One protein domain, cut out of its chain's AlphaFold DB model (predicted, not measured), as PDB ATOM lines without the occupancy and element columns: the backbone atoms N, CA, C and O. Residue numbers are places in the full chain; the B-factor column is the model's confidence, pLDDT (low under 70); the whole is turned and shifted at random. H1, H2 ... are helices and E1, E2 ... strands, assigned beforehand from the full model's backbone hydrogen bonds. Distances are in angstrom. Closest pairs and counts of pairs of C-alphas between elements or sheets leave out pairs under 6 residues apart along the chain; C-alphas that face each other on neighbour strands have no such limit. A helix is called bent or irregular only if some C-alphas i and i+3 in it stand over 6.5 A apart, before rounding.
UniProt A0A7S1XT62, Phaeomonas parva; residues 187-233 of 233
ATOM      1  N   GLY A 187     -10.122  26.168 -44.626       63.25
ATOM      2  CA  GLY A 187      -8.730  25.721 -44.820       63.25
ATOM      3  C   GLY A 187      -7.791  25.909 -43.618       63.25
ATOM      4  O   GLY A 187      -6.616  25.572 -43.699       63.25
ATOM      5  N   THR A 188      -8.277  26.387 -42.476       70.06
ATOM      6  CA  THR A 188      -7.474  26.591 -41.253       70.06
ATOM      7  C   THR A 188      -7.507  25.406 -40.286       70.06
ATOM      8  O   THR A 188      -6.797  25.422 -39.292       70.06
ATOM      9  N   THR A 189      -8.285  24.346 -40.521       79.69
ATOM     10  CA  THR A 189      -8.294  23.157 -39.643       79.69
ATOM     11  C   THR A 189      -8.076  21.875 -40.429       79.69
ATOM     12  O   THR A 189      -8.842  21.570 -41.341       79.69
ATOM     13  N   VAL A 190      -7.078  21.084 -40.030       80.19
ATOM     14  CA  VAL A 190      -6.726  19.800 -40.648       80.19
ATOM     15  C   VAL A 190      -6.966  18.666 -39.656       80.19
ATOM     16  O   VAL A 190      -6.333  18.583 -38.604       80.19
ATOM     17  N   THR A 191      -7.865  17.744 -39.997       81.88
ATOM     18  CA  THR A 191      -8.083  16.506 -39.236       81.88
ATOM     19  C   THR A 191      -7.186  15.393 -39.771       81.88
ATOM     20  O   THR A 191      -7.302  15.031 -40.942       81.88
ATOM     21  N   LYS A 192      -6.326  14.810 -38.928       85.19
ATOM     22  CA  LYS A 192      -5.426  13.708 -39.310       85.19
ATOM     23  C   LYS A 192      -5.474  12.540 -38.332       85.19
ATOM     24  O   LYS A 192      -5.758  12.694 -37.142       85.19
ATOM     25  N   ARG A 193      -5.158  11.342 -38.833       84.62
ATOM     26  CA  ARG A 193      -5.127  10.107 -38.036       84.62
ATOM     27  C   ARG A 193      -3.718   9.818 -37.510       84.62
ATOM     28  O   ARG A 193      -2.799   9.548 -38.281       84.62
ATOM     29  N   VAL A 194      -3.552   9.802 -36.188       86.75
ATOM     30  CA  VAL A 194      -2.267   9.540 -35.514       86.75
ATOM     31  C   VAL A 194      -2.347   8.254 -34.694       86.75
ATOM     32  O   VAL A 194      -3.360   7.962 -34.057       86.75
ATOM     33  N   LYS A 195      -1.281   7.447 -34.718       84.81
ATOM     34  CA  LYS A 195      -1.205   6.202 -33.942       84.81
ATOM     35  C   LYS A 195      -1.090   6.529 -32.448       84.81
ATOM     36  O   LYS A 195      -0.223   7.298 -32.046       84.81
ATOM     37  N   LYS A 196      -1.954   5.936 -31.626       85.75
ATOM     38  CA  LYS A 196      -1.933   6.075 -30.168       85.75
ATOM     39  C   LYS A 196      -0.704   5.350 -29.617       85.75
ATOM     40  O   LYS A 196      -0.482   4.182 -29.933       85.75
ATOM     41  N   ALA A 197       0.082   6.030 -28.787       75.88
ATOM     42  CA  ALA A 197       1.174   5.397 -28.058       75.88
ATOM     43  C   ALA A 197       0.588   4.439 -27.004       75.88
ATOM     44  O   ALA A 197      -0.100   4.870 -26.080       75.88
ATOM     45  N   GLY A 198       0.783   3.131 -27.186       76.94
ATOM     46  CA  GLY A 198       0.320   2.093 -26.262       76.94
ATOM     47  C   GLY A 198       0.438   0.681 -26.845       76.94
ATOM     48  O   GLY A 198       0.457   0.512 -28.065       76.94
ATOM     49  N   ALA A 199       0.481  -0.329 -25.968       72.06
ATOM     50  CA  ALA A 199       0.693  -1.742 -26.320       72.06
ATOM     51  C   ALA A 199      -0.321  -2.303 -27.340       72.06
ATOM     52  O   ALA A 199       0.002  -3.220 -28.086       72.06
ATOM     53  N   TYR A 200      -1.518  -1.712 -27.419       68.19
ATOM     54  CA  TYR A 200      -2.617  -2.159 -28.285       68.19
ATOM     55  C   TYR A 200      -2.830  -1.302 -29.553       68.19
ATOM     56  O   TYR A 200      -3.843  -1.446 -30.229       68.19
ATOM     57  N   GLY A 201      -1.891  -0.416 -29.910       73.69
ATOM     58  CA  GLY A 201      -1.696   0.047 -31.296       73.69
ATOM     59  C   GLY A 201      -2.861   0.714 -32.053       73.69
ATOM     60  O   GLY A 201      -2.836   0.696 -33.281       73.69
ATOM     61  N   GLY A 202      -3.849   1.309 -31.376       83.50
ATOM     62  CA  GLY A 202      -4.991   1.978 -32.020       83.50
ATOM     63  C   GLY A 202      -4.667   3.332 -32.672       83.50
ATOM     64  O   GLY A 202      -3.570   3.868 -32.521       83.50
ATOM     65  N   TYR A 203      -5.643   3.925 -33.362       85.12
ATOM     66  CA  TYR A 203      -5.542   5.261 -33.965       85.12
ATOM     67  C   TYR A 203      -6.431   6.280 -33.240       85.12
ATOM     68  O   TYR A 203      -7.472   5.922 -32.694       85.12
ATOM     69  N   LYS A 204      -6.030   7.553 -33.252       85.81
ATOM     70  CA  LYS A 204      -6.806   8.702 -32.767       85.81
ATOM     71  C   LYS A 204      -6.908   9.747 -33.882       85.81
ATOM     72  O   LYS A 204      -5.916  10.004 -34.564       85.81
ATOM     73  N   ILE A 205      -8.088  10.338 -34.056       85.12
ATOM     74  CA  ILE A 205      -8.296  11.498 -34.934       85.12
ATOM     75  C   ILE A 205      -7.927  12.750 -34.135       85.12
ATOM     76  O   ILE A 205      -8.394  12.927 -33.008       85.12
ATOM     77  N   ILE A 206      -7.037  13.569 -34.689       85.12
ATOM     78  CA  ILE A 206      -6.590  14.833 -34.103       85.12
ATOM     79  C   ILE A 206      -6.923  15.940 -35.097       85.12
ATOM     80  O   ILE A 206      -6.572  15.828 -36.271       85.12
ATOM     81  N   THR A 207      -7.591  16.982 -34.618       86.31
ATOM     82  CA  THR A 207      -7.850  18.212 -35.370       86.31
ATOM     83  C   THR A 207      -6.779  19.225 -34.994       86.31
ATOM     84  O   THR A 207      -6.654  19.573 -33.822       86.31
ATOM     85  N   GLU A 208      -5.988  19.663 -35.967       84.56
ATOM     86  CA  GLU A 208      -4.994  20.722 -35.798       84.56
ATOM     87  C   GLU A 208      -5.497  21.991 -36.483       84.56
ATOM     88  O   GLU A 208      -5.835  21.964 -37.666       84.56
ATOM     89  N   SER A 209      -5.559  23.095 -35.742       84.19
ATOM     90  CA  SER A 209      -5.771  24.427 -36.304       84.19
ATOM     91  C   SER A 209      -4.441  24.997 -36.804       84.19
ATOM     92  O   SER A 209      -3.419  24.869 -36.136       84.19
ATOM     93  N   SER A 210      -4.459  25.610 -37.978       79.94
ATOM     94  CA  SER A 210      -3.361  26.322 -38.620       79.94
ATOM     95  C   SER A 210      -3.730  27.797 -38.711       79.94
ATOM     96  O   SER A 210      -4.855  28.130 -39.069       79.94
ATOM     97  N   ASP A 211      -2.774  28.677 -38.430       78.06
ATOM     98  CA  ASP A 211      -3.006  30.129 -38.433       78.06
ATOM     99  C   ASP A 211      -3.149  30.714 -39.849       78.06
ATOM    100  O   ASP A 211      -3.549  31.863 -40.020       78.06
ATOM    101  N   ARG A 212      -2.789  29.936 -40.877       81.44
ATOM    102  CA  ARG A 212      -2.900  30.301 -42.292       81.44
ATOM    103  C   ARG A 212      -3.950  29.427 -42.967       81.44
ATOM    104  O   ARG A 212      -4.041  28.236 -42.672       81.44
ATOM    105  N   GLU A 213      -4.695  30.018 -43.893       79.62
ATOM    106  CA  GLU A 213      -5.613  29.299 -44.775       79.62
ATOM    107  C   GLU A 213      -4.800  28.384 -45.696       79.62
ATOM    108  O   GLU A 213      -4.072  28.849 -46.572       79.62
ATOM    109  N   LEU A 214      -4.871  27.075 -45.455       79.31
ATOM    110  CA  LEU A 214      -4.225  26.077 -46.295       79.31
ATOM    111  C   LEU A 214      -5.120  25.783 -47.491       79.31
ATOM    112  O   LEU A 214      -6.315  25.499 -47.365       79.31
ATOM    113  N   THR A 215      -4.510  25.770 -48.667       82.94
ATOM    114  CA  THR A 215      -5.167  25.263 -49.866       82.94
ATOM    115  C   THR A 215      -5.440  23.764 -49.731       82.94
ATOM    116  O   THR A 215      -4.822  23.037 -48.945       82.94
ATOM    117  N   ARG A 216      -6.377  23.255 -50.535       75.88
ATOM    118  CA  ARG A 216      -6.761  21.837 -50.504       75.88
ATOM    119  C   ARG A 216      -5.573  20.891 -50.724       75.88
ATOM    120  O   ARG A 216      -5.507  19.851 -50.073       75.88
ATOM    121  N   SER A 217      -4.643  21.252 -51.605       82.88
ATOM    122  CA  SER A 217      -3.406  20.502 -51.844       82.88
ATOM    123  C   SER A 217      -2.509  20.473 -50.608       82.88
ATOM    124  O   SER A 217      -2.044  19.406 -50.216       82.88
ATOM    125  N   GLU A 218      -2.331  21.609 -49.936       84.25
ATOM    126  CA  GLU A 218      -1.482  21.705 -48.745       84.25
ATOM    127  C   GLU A 218      -2.062  20.917 -47.563       84.25
ATOM    128  O   GLU A 218      -1.326  20.238 -46.847       84.25
ATOM    129  N   MET A 219      -3.389  20.909 -47.391       82.44
ATOM    130  CA  MET A 219      -4.041  20.070 -46.379       82.44
ATOM    131  C   MET A 219      -3.805  18.570 -46.626       82.44
ATOM    132  O   MET A 219      -3.566  17.816 -45.678       82.44
ATOM    133  N   LEU A 220      -3.831  18.123 -47.887       83.94
ATOM    134  CA  LEU A 220      -3.526  16.734 -48.259       83.94
ATOM    135  C   LEU A 220      -2.042  16.398 -48.063       83.94
ATOM    136  O   LEU A 220      -1.707  15.303 -47.608       83.94
ATOM    137  N   GLU A 221      -1.136  17.340 -48.319       85.19
ATOM    138  CA  GLU A 221       0.288  17.163 -48.028       85.19
ATOM    139  C   GLU A 221       0.561  17.014 -46.526       85.19
ATOM    140  O   GLU A 221       1.335  16.148 -46.115       85.19
ATOM    141  N   VAL A 222      -0.094  17.820 -45.685       84.75
ATOM    142  CA  VAL A 222       0.025  17.720 -44.220       84.75
ATOM    143  C   VAL A 222      -0.478  16.362 -43.721       84.75
ATOM    144  O   VAL A 222       0.147  15.750 -42.848       84.75
ATOM    145  N   ARG A 223      -1.570  15.847 -44.296       84.44
ATOM    146  CA  ARG A 223      -2.137  14.542 -43.923       84.44
ATOM    147  C   ARG A 223      -1.313  13.364 -44.440       84.44
ATOM    148  O   ARG A 223      -1.022  12.457 -43.665       84.44
ATOM    149  N   SER A 224      -0.836  13.408 -45.682       84.94
ATOM    150  CA  SER A 224      -0.023  12.330 -46.268       84.94
ATOM    151  C   SER A 224       1.338  12.152 -45.576       84.94
ATOM    152  O   SER A 224       1.862  11.036 -45.502       84.94
ATOM    153  N   LYS A 225       1.887  13.226 -44.986       86.50
ATOM    154  CA  LYS A 225       3.082  13.177 -44.123       86.50
ATOM    155  C   LYS A 225       2.822  12.449 -42.795       86.50
ATOM    156  O   LYS A 225       3.759  11.924 -42.189       86.50
ATOM    157  N   ALA A 226       1.572  12.357 -42.334       85.81
ATOM    158  CA  ALA A 226       1.227  11.600 -41.138       85.81
ATOM    159  C   ALA A 226       1.191  10.093 -41.438       85.81
ATOM    160  O   ALA A 226       0.410   9.608 -42.253       85.81
ATOM    161  N   LYS A 227       1.989   9.304 -40.706       80.31
ATOM    162  CA  LYS A 227       2.115   7.845 -40.916       80.31
ATOM    163  C   LYS A 227       0.777   7.088 -40.878       80.31
ATOM    164  O   LYS A 227       0.650   6.052 -41.520       80.31
ATOM    165  N   GLY A 228      -0.202   7.579 -40.114       76.94
ATOM    166  CA  GLY A 228      -1.533   6.976 -40.008       76.94
ATOM    167  C   GLY A 228      -2.504   7.363 -41.125       76.94
ATOM    168  O   GLY A 228      -3.560   6.739 -41.213       76.94
ATOM    169  N   ASP A 229      -2.160   8.342 -41.962       79.69
ATOM    170  CA  ASP A 229      -3.034   8.946 -42.977       79.69
ATOM    171  C   ASP A 229      -2.325   9.094 -44.344       79.69
ATOM    172  O   ASP A 229      -2.742   9.852 -45.203       79.69
ATOM    173  N   ARG A 230      -1.254   8.319 -44.581       78.50
ATOM    174  CA  ARG A 230      -0.429   8.363 -45.806       78.50
ATOM    175  C   ARG A 230      -1.192   8.067 -47.109       78.50
ATOM    176  O   ARG A 230      -0.702   8.390 -48.184       78.50
ATOM    177  N   HIS A 231      -2.356   7.432 -47.012       75.38
ATOM    178  CA  HIS A 231      -3.185   7.025 -48.151       75.38
ATOM    179  C   HIS A 231      -4.494   7.822 -48.250       75.38
ATOM    180  O   HIS A 231      -5.476   7.310 -48.781       75.38
ATOM    181  N   CYS A 232      -4.535   9.047 -47.718       65.69
ATOM    182  CA  CYS A 232      -5.608   9.984 -48.032       65.69
ATOM    183  C   CYS A 232      -5.365  10.575 -49.437       65.69
ATOM    184  O   CYS A 232      -4.490  11.425 -49.611       65.69
ATOM    185  N   TYR A 233      -6.093  10.074 -50.436       59.31
ATOM    186  CA  TYR A 233      -6.127  10.611 -51.801       59.31
ATOM    187  C   TYR A 233      -7.413  11.410 -52.015       59.31
ATOM    188  O   TYR A 233      -8.444  11.006 -51.427       59.31
TER     189      TYR A 233
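AT A GLANCE: This is residues 187 to 233 of the 233 residues of a protein of Phaeomonas parva (UniProt A0A7S1XT62). A long two-stranded hairpin, E1 and E2, makes the length of this flat domain, and a short helix, H1, packs beside E1, with E2 on the other side of that strand. The turn of the hairpin lies at one end of the long axis and the link from E2 to H1 at the other; after H1 the last residues, with no named element, fold back and end away from the hairpin. The printed part has 47 residues with two named strands and one named helix, in the order E1, E2, H1 along the chain; the sheet has the order E1, E2 and is antiparallel. The class is mixed, helices and strands, with 23 residues, under half, in named elements. The whole is only just loose, close to compact, with a radius of gyration of the C-alphas of 11.5 A, and its C-alphas span 37 by 20 by 10 A.

IN THESE COORDINATES: Start at Gly 187 and go on to C-alpha 189 at (-8.294, 23.157, -39.643), where E1 begins; it runs through residues 189 to 195 and is 19.2 A long from first to last C-alpha. Look next at C-alpha 203 at (-5.542, 5.261, -33.965), the first of E2, residues 203 to 209, 19.3 A long. H1 holds residues 216 to 224 and is 12.4 A long; find its last C-alpha, that of Ser 224, at (-0.023, 12.330, -46.268).

HOW THE PARTS SIT: E1 and E2 form a hairpin, antiparallel, with 154 degrees between their N-to-C directions. Compare C-alphas 191 and 207, which face each other at 4.2 A. Then check the backbone: N 190 and O 208 are 2.8 A apart and N 206 and O 192 are 2.9 A apart, both within hydrogen-bond range. From E1 go over to H1: the closest C-alphas of the two are those of Lys 192 and Arg 223, 5.7 A apart, and 6 pairs of their C-alphas lie within 8 A. The centres of E1 and H1 are 10.7 A apart. In H1 each O i to N i+4 pair is within hydrogen-bond range, and the helix is not bent.

THE WHOLE: The two C-alphas farthest apart are those of Ala 199 and Glu 213, at 36.7 A. The printed part has no cut and ends at Tyr 233, the chain's last residue, whose C-alpha is 16.8 A from that of Gly 187. Of the links, E1 to E2 with 7 residues and E2 to H1 with 6 are both short. In the B-factor column of this model the mean pLDDT of the printed part is 80.1; look for values under 70 at residue 187, residue 200 and residues 232 to 233.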